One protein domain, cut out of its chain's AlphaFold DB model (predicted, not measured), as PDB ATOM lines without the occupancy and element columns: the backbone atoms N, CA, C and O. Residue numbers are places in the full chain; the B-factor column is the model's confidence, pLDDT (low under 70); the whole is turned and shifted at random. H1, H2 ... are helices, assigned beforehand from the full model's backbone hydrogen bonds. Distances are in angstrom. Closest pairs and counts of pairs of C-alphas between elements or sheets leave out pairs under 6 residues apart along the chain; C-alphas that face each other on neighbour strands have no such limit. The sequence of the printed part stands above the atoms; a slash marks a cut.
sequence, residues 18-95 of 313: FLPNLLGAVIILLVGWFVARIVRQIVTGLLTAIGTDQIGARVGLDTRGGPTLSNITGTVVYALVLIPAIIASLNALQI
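Overview. This is residues 18 to 95 of the 313 residues of an uncharacterized protein of Deltaproteobacteria bacterium RIFCSPLOWO2_12_FULL_57_22 (UniProt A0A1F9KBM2). Two long helices, H1 and H3, run side by side in opposite ways as a slim rod, and at one end the short helix H2 and the loop after it make a small head. The printed part has 78 residues with three named helices, H1, H2, H3 along the chain, and no named strand: all helix. It is loose, with a radius of gyration of the C-alphas of 16.6 A and spans of 53 by 19 by 16 A.

Arrangement. Start at H1, residues 18 to 50; it touches H3, residues 69 to 92, opposite ways at a shallow tilt of 17 degrees, with the closest C-alphas, Ala 25 and Ser 89, 4.0 A apart. H2, residues 52 to 58, is close to H1 but not clearly touching, the closest C-alphas, Leu 47 and Asp 53, being 7.8 A apart. H3 touches H2 with residues 69 to 70 alone, at a steep tilt of 49 degrees; the closest C-alphas are Asp 53 and Leu 69, 5.7 A. Every O i to N i+4 pair is within hydrogen-bond range in H1 and H2, and 19 of 20 in H3.

Along the chain. Find C-alpha 18 at (128.402, 153.179, 103.165); from there H1 runs 46.9 A. H3 runs 34.7 A to C-alpha 92 at (120.854, 146.957, 102.710).

Size, cuts and confidence. The C-alphas farthest apart, Leu 19 and Arg 58, are 53.5 A apart. The printed part has no cut; the link H1 to H2 is tight, H2 to H3 short. Look for pLDDT under 70 at residues 60 to 65.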
ATOM      1  N   PHE A  18     128.271 154.592 102.806       86.06
ATOM      2  CA  PHE A  18     128.402 153.179 103.165       86.06
ATOM      3  C   PHE A  18     128.228 152.923 104.669       86.06
ATOM      4  O   PHE A  18     127.754 151.855 105.047       86.06
ATOM      5  N   LEU A  19     128.573 153.880 105.542       91.00
ATOM      6  CA  LEU A  19     128.480 153.715 107.003       91.00
ATOM      7  C   LEU A  19     127.045 153.413 107.493       91.00
ATOM      8  O   LEU A  19     126.863 152.416 108.197       91.00
ATOM      9  N   PRO A  20     126.018 154.212 107.133       90.88
ATOM     10  CA  PRO A  20     124.630 153.932 107.499       90.88
ATOM     11  C   PRO A  20     124.134 152.583 106.959       90.88
ATOM     12  O   PRO A  20     123.517 151.809 107.693       90.88
ATOM     13  N   ASN A  21     124.458 152.277 105.700       91.44
ATOM     14  CA  ASN A  21     124.074 151.035 105.025       91.44
ATOM     15  C   ASN A  21     124.725 149.802 105.669       91.44
ATOM     16  O   ASN A  21     124.069 148.781 105.884       91.44
ATOM     17  N   LEU A  22     125.999 149.910 106.052       92.62
ATOM     18  CA  LEU A  22     126.739 148.872 106.761       92.62
ATOM     19  C   LEU A  22     126.094 148.560 108.114       92.62
ATOM     20  O   LEU A  22     125.898 147.390 108.441       92.62
ATOM     21  N   LEU A  23     125.725 149.586 108.885       93.44
ATOM     22  CA  LEU A  23     125.024 149.392 110.156       93.44
ATOM     23  C   LEU A  23     123.676 148.694 109.951       93.44
ATOM     24  O   LEU A  23     123.385 147.718 110.645       93.44
ATOM     25  N   GLY A  24     122.885 149.138 108.969       93.25
ATOM     26  CA  GLY A  24     121.611 148.505 108.622       93.25
ATOM     27  C   GLY A  24     121.772 147.027 108.257       93.25
ATOM     28  O   GLY A  24     121.063 146.169 108.785       93.25
ATOM     29  N   ALA A  25     122.757 146.705 107.421       93.56
ATOM     30  CA  ALA A  25     123.058 145.336 107.026       93.56
ATOM     31  C   ALA A  25     123.498 144.449 108.195       93.56
ATOM     32  O   ALA A  25     123.019 143.322 108.316       93.56
ATOM     33  N   VAL A  26     124.369 144.948 109.077       94.94
ATOM     34  CA  VAL A  26     124.818 144.208 110.267       94.94
ATOM     35  C   VAL A  26     123.637 143.886 111.181       94.94
ATOM     36  O   VAL A  26     123.522 142.754 111.653       94.94
ATOM     37  N   ILE A  27     122.725 144.841 111.389       96.31
ATOM     38  CA  ILE A  27     121.509 144.622 112.181       96.31
ATOM     39  C   ILE A  27     120.643 143.529 111.543       96.31
ATOM     40  O   ILE A  27     120.258 142.578 112.224       96.31
ATOM     41  N   ILE A  28     120.377 143.620 110.236       94.81
ATOM     42  CA  ILE A  28     119.578 142.624 109.502       94.81
ATOM     43  C   ILE A  28     120.214 141.233 109.589       94.81
ATOM     44  O   ILE A  28     119.519 140.251 109.856       94.81
ATOM     45  N   LEU A  29     121.533 141.143 109.409       95.31
ATOM     46  CA  LEU A  29     122.267 139.883 109.462       95.31
ATOM     47  C   LEU A  29     122.210 139.252 110.858       95.31
ATOM     48  O   LEU A  29     121.966 138.051 110.970       95.31
ATOM     49  N   LEU A  30     122.393 140.046 111.920       96.69
ATOM     50  CA  LEU A  30     122.305 139.572 113.304       96.69
ATOM     51  C   LEU A  30     120.910 139.042 113.634       96.69
ATOM     52  O   LEU A  30     120.781 137.950 114.193       96.69
ATOM     53  N   VAL A  31     119.868 139.787 113.256       96.69
ATOM     54  CA  VAL A  31     118.476 139.372 113.463       96.69
ATOM     55  C   VAL A  31     118.188 138.086 112.692       96.69
ATOM     56  O   VAL A  31     117.690 137.119 113.264       96.69
ATOM     57  N   GLY A  32     118.549 138.031 111.412       94.94
ATOM     58  CA  GLY A  32     118.305 136.856 110.585       94.94
ATOM     59  C   GLY A  32     119.081 135.618 111.035       94.94
ATOM     60  O   GLY A  32     118.526 134.520 111.040       94.94
ATOM     61  N   TRP A  33     120.323 135.777 111.496       95.88
ATOM     62  CA  TRP A  33     121.105 134.698 112.102       95.88
ATOM     63  C   TRP A  33     120.444 134.144 113.366       95.88
ATOM     64  O   TRP A  33     120.354 132.924 113.545       95.88
ATOM     65  N   PHE A  34     119.943 135.032 114.228       96.56
ATOM     66  CA  PHE A  34     119.245 134.644 115.448       96.56
ATOM     67  C   PHE A  34     117.958 133.869 115.133       96.56
ATOM     68  O   PHE A  34     117.753 132.773 115.660       96.56
ATOM     69  N   VAL A  35     117.142 134.381 114.206       96.19
ATOM     70  CA  VAL A  35     115.918 133.712 113.736       96.19
ATOM     71  C   VAL A  35     116.242 132.345 113.133       96.19
ATOM     72  O   VAL A  35     115.636 131.349 113.523       96.19
ATOM     73  N   ALA A  36     117.234 132.257 112.241       94.69
ATOM     74  CA  ALA A  36     117.633 130.997 111.617       94.69
ATOM     75  C   ALA A  36     118.019 129.936 112.659       94.69
ATOM     76  O   ALA A  36     117.640 128.767 112.537       94.69
ATOM     77  N   ARG A  37     118.743 130.333 113.713       94.38
ATOM     78  CA  ARG A  37     119.161 129.430 114.793       94.38
ATOM     79  C   ARG A  37     117.975 128.880 115.585       94.38
ATOM     80  O   ARG A  37     117.955 127.684 115.874       94.38
ATOM     81  N   ILE A  38     116.996 129.729 115.891       95.50
ATOM     82  CA  ILE A  38     115.762 129.320 116.575       95.50
ATOM     83  C   ILE A  38     114.977 128.344 115.698       95.50
ATOM     84  O   ILE A  38     114.623 127.258 116.153       95.50
ATOM     85  N   VAL A  39     114.760 128.687 114.424       94.81
ATOM     86  CA  VAL A  39     114.014 127.833 113.487       94.81
ATOM     87  C   VAL A  39     114.684 126.466 113.352       94.81
ATOM     88  O   VAL A  39     114.002 125.445 113.418       94.81
ATOM     89  N   ARG A  40     116.017 126.417 113.249       94.50
ATOM     90  CA  ARG A  40     116.776 125.159 113.245       94.50
ATOM     91  C   ARG A  40     116.482 124.303 114.470       94.50
ATOM     92  O   ARG A  40     116.215 123.118 114.319       94.50
ATOM     93  N   GLN A  41     116.568 124.882 115.668       92.50
ATOM     94  CA  GLN A  41     116.348 124.142 116.912       92.50
ATOM     95  C   GLN A  41     114.934 123.570 116.981       92.50
ATOM     96  O   GLN A  41     114.771 122.404 117.334       92.50
ATOM     97  N   ILE A  42     113.935 124.362 116.584       93.31
ATOM     98  CA  ILE A  42     112.540 123.921 116.534       93.31
ATOM     99  C   ILE A  42     112.395 122.762 115.543       93.31
ATOM    100  O   ILE A  42     111.903 121.701 115.913       93.31
ATOM    101  N   VAL A  43     112.864 122.925 114.303       92.12
ATOM    102  CA  VAL A  43     112.693 121.908 113.255       92.12
ATOM    103  C   VAL A  43     113.438 120.616 113.584       92.12
ATOM    104  O   VAL A  43     112.856 119.542 113.462       92.12
ATOM    105  N   THR A  44     114.689 120.687 114.049       90.19
ATOM    106  CA  THR A  44     115.431 119.490 114.476       90.19
ATOM    107  C   THR A  44     114.738 118.795 115.645       90.19
ATOM    108  O   THR A  44     114.590 117.578 115.608       90.19
ATOM    109  N   GLY A  45     114.261 119.548 116.643       89.25
ATOM    110  CA  GLY A  45     113.533 118.981 117.778       89.25
ATOM    111  C   GLY A  45     112.251 118.259 117.356       89.25
ATOM    112  O   GLY A  45     111.995 117.147 117.815       89.25
ATOM    113  N   LEU A  46     111.483 118.847 116.435       90.25
ATOM    114  CA  LEU A  46     110.263 118.237 115.901       90.25
ATOM    115  C   LEU A  46     110.555 116.974 115.081       90.25
ATOM    116  O   LEU A  46     109.881 115.966 115.266       90.25
ATOM    117  N   LEU A  47     111.565 116.993 114.208       88.88
ATOM    118  CA  LEU A  47     111.926 115.829 113.388       88.88
ATOM    119  C   LEU A  47     112.416 114.657 114.247       88.88
ATOM    120  O   LEU A  47     111.939 113.527 114.101       88.88
ATOM    121  N   THR A  48     113.280 114.929 115.224       86.69
ATOM    122  CA  THR A  48     113.720 113.903 116.173       86.69
ATOM    123  C   THR A  48     112.542 113.360 116.990       86.69
ATOM    124  O   THR A  48     112.446 112.147 117.170       86.69
ATOM    125  N   ALA A  49     111.591 114.207 117.405       86.81
ATOM    126  CA  ALA A  49     110.382 113.770 118.111       86.81
ATOM    127  C   ALA A  49     109.450 112.893 117.249       86.81
ATOM    128  O   ALA A  49     108.844 111.955 117.762       86.81
ATOM    129  N   ILE A  50     109.363 113.156 115.940       87.12
ATOM    130  CA  ILE A  50     108.592 112.351 114.974       87.12
ATOM    131  C   ILE A  50     109.309 111.022 114.645       87.12
ATOM    132  O   ILE A  50     108.726 110.118 114.048       87.12
ATOM    133  N   GLY A  51     110.569 110.856 115.062       82.75
ATOM    134  CA  GLY A  51     111.331 109.624 114.866       82.75
ATOM    135  C   GLY A  51     111.922 109.482 113.465       82.75
ATOM    136  O   GLY A  51     112.196 108.363 113.025       82.75
ATOM    137  N   THR A  52     112.159 110.592 112.752       81.62
ATOM    138  CA  THR A  52     112.759 110.564 111.401       81.62
ATOM    139  C   THR A  52     114.152 109.922 111.399       81.62
ATOM    140  O   THR A  52     114.565 109.329 110.403       81.62
ATOM    141  N   ASP A  53     114.839 109.950 112.543       80.88
ATOM    142  CA  ASP A  53     116.135 109.299 112.746       80.88
ATOM    143  C   ASP A  53     116.047 107.760 112.625       80.88
ATOM    144  O   ASP A  53     116.929 107.135 112.038       80.88
ATOM    145  N   GLN A  54     114.942 107.132 113.059       79.75
ATOM    146  CA  GLN A  54     114.752 105.676 112.935       79.75
ATOM    147  C   GLN A  54     114.547 105.236 111.480       79.75
ATOM    148  O   GLN A  54     114.931 104.132 111.092       79.75
ATOM    149  N   ILE A  55     113.926 106.094 110.668       75.44
ATOM    150  CA  ILE A  55     113.733 105.850 109.236       75.44
ATOM    151  C   ILE A  55     115.082 105.954 108.519       75.44
ATOM    152  O   ILE A  55     115.406 105.083 107.715       75.44
ATOM    153  N   GLY A  56     115.903 106.952 108.867       73.19
ATOM    154  CA  GLY A  56     117.269 107.091 108.352       73.19
ATOM    155  C   GLY A  56     118.132 105.853 108.621       73.19
ATOM    156  O   GLY A  56     118.798 105.357 107.709       73.19
ATOM    157  N   ALA A  57     118.031 105.284 109.826       77.50
ATOM    158  CA  ALA A  57     118.728 104.051 110.188       77.50
ATOM    159  C   ALA A  57     118.309 102.848 109.321       77.50
ATOM    160  O   ALA A  57     119.154 102.076 108.868       77.50
ATOM    161  N   ARG A  58     117.010 102.709 109.015       74.00
ATOM    162  CA  ARG A  58     116.490 101.625 108.153       74.00
ATOM    163  C   ARG A  58     116.912 101.753 106.691       74.00
ATOM    164  O   ARG A  58     116.973 100.747 105.993       74.00
ATOM    165  N   VAL A  59     117.200 102.969 106.236       73.31
ATOM    166  CA  VAL A  59     117.666 103.259 104.870       73.31
ATOM    167  C   VAL A  59     119.199 103.144 104.764       73.31
ATOM    168  O   VAL A  59     119.757 103.283 103.680       73.31
ATOM    169  N   GLY A  60     119.901 102.832 105.863       68.44
ATOM    170  CA  GLY A  60     121.362 102.694 105.879       68.44
ATOM    171  C   GLY A  60     122.107 104.032 105.854       68.44
ATOM    172  O   GLY A  60     123.302 104.060 105.575       68.44
ATOM    173  N   LEU A  61     121.412 105.134 106.154       68.62
ATOM    174  CA  LEU A  61     121.988 106.483 106.243       68.62
ATOM    175  C   LEU A  61     122.659 106.751 107.598       68.62
ATOM    176  O   LEU A  61     123.230 107.820 107.795       68.62
ATOM    177  N   ASP A  62     122.612 105.784 108.517       66.69
ATOM    178  CA  ASP A  62     123.375 105.817 109.762       66.69
ATOM    179  C   ASP A  62     124.847 105.492 109.474       66.69
ATOM    180  O   ASP A  62     125.336 104.369 109.636       66.69
ATOM    181  N   THR A  63     125.596 106.499 109.033       60.66
ATOM    182  CA  THR A  63     127.052 106.454 109.124       60.66
ATOM    183  C   THR A  63     127.401 106.408 110.610       60.66
ATOM    184  O   THR A  63     127.053 107.323 111.351       60.66
ATOM    185  N   ARG A  64     128.076 105.350 111.079       58.84
ATOM    186  CA  ARG A  64     128.556 105.246 112.471       58.84
ATOM    187  C   ARG A  64     129.435 106.466 112.803       58.84
ATOM    188  O   ARG A  64     130.601 106.492 112.426       58.84
ATOM    189  N   GLY A  65     128.860 107.475 113.465       67.25
ATOM    190  CA  GLY A  65     129.514 108.748 113.806       67.25
ATOM    191  C   GLY A  65     129.188 109.949 112.899       67.25
ATOM    192  O   GLY A  65     129.781 111.010 113.080       67.25
ATOM    193  N   GLY A  66     128.273 109.812 111.935       70.56
ATOM    194  CA  GLY A  66     127.785 110.911 111.095       70.56
ATOM    195  C   GLY A  66     126.646 111.716 111.746       70.56
ATOM    196  O   GLY A  66     126.006 111.242 112.685       70.56
ATOM    197  N   PRO A  67     126.374 112.945 111.273       73.62
ATOM    198  CA  PRO A  67     125.221 113.721 111.726       73.62
ATOM    199  C   PRO A  67     123.902 113.018 111.362       73.62
ATOM    200  O   PRO A  67     123.730 112.565 110.233       73.62
ATOM    201  N   THR A  68     122.954 112.958 112.305       78.88
ATOM    202  CA  THR A  68     121.631 112.339 112.090       78.88
ATOM    203  C   THR A  68     120.819 113.062 111.009       78.88
ATOM    204  O   THR A  68     121.006 114.261 110.768       78.88
ATOM    205  N   LEU A  69     119.861 112.363 110.388       81.06
ATOM    206  CA  LEU A  69     119.003 112.924 109.334       81.06
ATOM    207  C   LEU A  69     118.255 114.187 109.804       81.06
ATOM    208  O   LEU A  69     118.134 115.154 109.048       81.06
ATOM    209  N   SER A  70     117.835 114.227 111.072       84.25
ATOM    210  CA  SER A  70     117.192 115.402 111.679       84.25
ATOM    211  C   SER A  70     118.142 116.599 111.815       84.25
ATOM    212  O   SER A  70     117.739 117.749 111.617       84.25
ATOM    213  N   ASN A  71     119.424 116.351 112.104       85.06
ATOM    214  CA  ASN A  71     120.447 117.394 112.186       85.06
ATOM    215  C   ASN A  71     120.839 117.928 110.806       85.06
ATOM    216  O   ASN A  71     121.014 119.140 110.650       85.06
ATOM    217  N   ILE A  72     120.947 117.049 109.804       86.88
ATOM    218  CA  ILE A  72     121.190 117.446 108.411       86.88
ATOM    219  C   ILE A  72     120.032 118.320 107.935       86.88
ATOM    220  O   ILE A  72     120.252 119.451 107.508       86.88
ATOM    221  N   THR A  73     118.797 117.845 108.105       87.31
ATOM    222  CA  THR A  73     117.594 118.582 107.698       87.31
ATOM    223  C   THR A  73     117.506 119.928 108.414       87.31
ATOM    224  O   THR A  73     117.314 120.953 107.770       87.31
ATOM    225  N   GLY A  74     117.747 119.975 109.727       87.31
ATOM    226  CA  GLY A  74     117.775 121.238 110.467       87.31
ATOM    227  C   GLY A  74     118.871 122.200 110.008       87.31
ATOM    228  O   GLY A  74     118.664 123.410 109.996       87.31
ATOM    229  N   THR A  75     120.029 121.686 109.593       89.69
ATOM    230  CA  THR A  75     121.111 122.509 109.028       89.69
ATOM    231  C   THR A  75     120.731 123.057 107.651       89.69
ATOM    232  O   THR A  75     121.011 124.220 107.361       89.69
ATOM    233  N   VAL A  76     120.027 122.274 106.830       89.81
ATOM    234  CA  VAL A  76     119.458 122.747 105.559       89.81
ATOM    235  C   VAL A  76     118.413 123.836 105.810       89.81
ATOM    236  O   VAL A  76     118.472 124.884 105.175       89.81
ATOM    237  N   VAL A  77     117.512 123.652 106.781       90.19
ATOM    238  CA  VAL A  77     116.532 124.686 107.153       90.19
ATOM    239  C   VAL A  77     117.218 125.947 107.681       90.19
ATOM    240  O   VAL A  77     116.844 127.051 107.293       90.19
ATOM    241  N   TYR A  78     118.254 125.808 108.510       92.88
ATOM    242  CA  TYR A  78     119.068 126.941 108.954       92.88
ATOM    243  C   TYR A  78     119.631 127.726 107.770       92.88
ATOM    244  O   TYR A  78     119.489 128.944 107.729       92.88
ATOM    245  N   ALA A  79     120.229 127.037 106.792       90.75
ATOM    246  CA  ALA A  79     120.743 127.671 105.584       90.75
ATOM    247  C   ALA A  79     119.623 128.344 104.773       90.75
ATOM    248  O   ALA A  79     119.793 129.478 104.337       90.75
ATOM    249  N   LEU A  80     118.457 127.702 104.638       88.06
ATOM    250  CA  LEU A  80     117.295 128.258 103.935       88.06
ATOM    251  C   LEU A  80     116.745 129.538 104.573       88.06
ATOM    252  O   LEU A  80     116.205 130.368 103.853       88.06
ATOM    253  N   VAL A  81     116.884 129.720 105.889       91.88
ATOM    254  CA  VAL A  81     116.489 130.962 106.578       91.88
ATOM    255  C   VAL A  81     117.626 131.989 106.579       91.88
ATOM    256  O   VAL A  81     117.387 133.184 106.398       91.88
ATOM    257  N   LEU A  82     118.874 131.541 106.741       93.69
ATOM    258  CA  LEU A  82     120.047 132.412 106.807       93.69
ATOM    259  C   LEU A  82     120.392 133.040 105.449       93.69
ATOM    260  O   LEU A  82     120.742 134.213 105.405       93.69
ATOM    261  N   ILE A  83     120.300 132.294 104.344       90.56
ATOM    262  CA  ILE A  83     120.624 132.802 103.001       90.56
ATOM    263  C   ILE A  83     119.765 134.033 102.640       90.56
ATOM    264  O   ILE A  83     120.351 135.052 102.270       90.56
ATOM    265  N   PRO A  84     118.423 134.026 102.804       88.56
ATOM    266  CA  PRO A  84     117.600 135.228 102.651       88.56
ATOM    267  C   PRO A  84     118.035 136.387 103.544       88.56
ATOM    268  O   PRO A  84     118.059 137.524 103.085       88.56
ATOM    269  N   ALA A  85     118.404 136.117 104.798       92.44
ATOM    270  CA  ALA A  85     118.886 137.152 105.707       92.44
ATOM    271  C   ALA A  85     120.215 137.768 105.245       92.44
ATOM    272  O   ALA A  85     120.383 138.984 105.302       92.44
ATOM    273  N   ILE A  86     121.136 136.943 104.738       91.44
ATOM    274  CA  ILE A  86     122.384 137.405 104.127       91.44
ATOM    275  C   ILE A  86     122.062 138.274 102.912       91.44
ATOM    276  O   ILE A  86     122.558 139.392 102.831       91.44
ATOM    277  N   ILE A  87     121.187 137.824 102.011       89.38
ATOM    278  CA  ILE A  87     120.789 138.598 100.827       89.38
ATOM    279  C   ILE A  87     120.143 139.929 101.232       89.38
ATOM    280  O   ILE A  87     120.500 140.965 100.681       89.38
ATOM    281  N   ALA A  88     119.261 139.932 102.234       89.25
ATOM    282  CA  ALA A  88     118.650 141.147 102.766       89.25
ATOM    283  C   ALA A  88     119.698 142.112 103.349       89.25
ATOM    284  O   ALA A  88     119.611 143.316 103.116       89.25
ATOM    285  N   SER A  89     120.721 141.592 104.041       91.75
ATOM    286  CA  SER A  89     121.843 142.401 104.530       91.75
ATOM    287  C   SER A  89     122.689 142.971 103.385       91.75
ATOM    288  O   SER A  89     122.998 144.156 103.387       91.75
ATOM    289  N   LEU A  90     122.990 142.172 102.355       89.12
ATOM    290  CA  LEU A  90     123.742 142.606 101.173       89.12
ATOM    291  C   LEU A  90     122.975 143.656 100.361       89.12
ATOM    292  O   LEU A  90     123.577 144.558  99.786       89.12
ATOM    293  N   ASN A  91     121.645 143.550 100.335       88.50
ATOM    294  CA  ASN A  91     120.778 144.540  99.713       88.50
ATOM    295  C   ASN A  91     120.754 145.852 100.514       88.50
ATOM    296  O   ASN A  91     120.832 146.927  99.932       88.50
ATOM    297  N   ALA A  92     120.727 145.779 101.850       88.50
ATOM    298  CA  ALA A  92     120.854 146.957 102.710       88.50
ATOM    299  C   ALA A  92     122.227 147.643 102.588       88.50
ATOM    300  O   ALA A  92     122.313 148.858 102.729       88.50
ATOM    301  N   LEU A  93     123.281 146.883 102.262       88.25
ATOM    302  CA  LEU A  93     124.609 147.393 101.899       88.25
ATOM    303  C   LEU A  93     124.646 148.116 100.535       88.25
ATOM    304  O   LEU A  93     125.675 148.708 100.222       88.25
ATOM    305  N   GLN A  94     123.563 148.079  99.743       82.31
ATOM    306  CA  GLN A  94     123.468 148.660  98.392       82.31
ATOM    307  C   GLN A  94     124.601 148.214  97.458       82.31
ATOM    308  O   GLN A  94     125.199 148.997  96.726       82.31
ATOM    309  N   ILE A  95     124.930 146.919  97.495       79.88
ATOM    310  CA  ILE A  95     125.850 146.316  96.526       79.88
ATOM    311  C   ILE A  95     125.006 145.613  95.451       79.88
ATOM    312  O   ILE A  95     125.022 144.382  95.337       79.88
TER     313      ILE A  95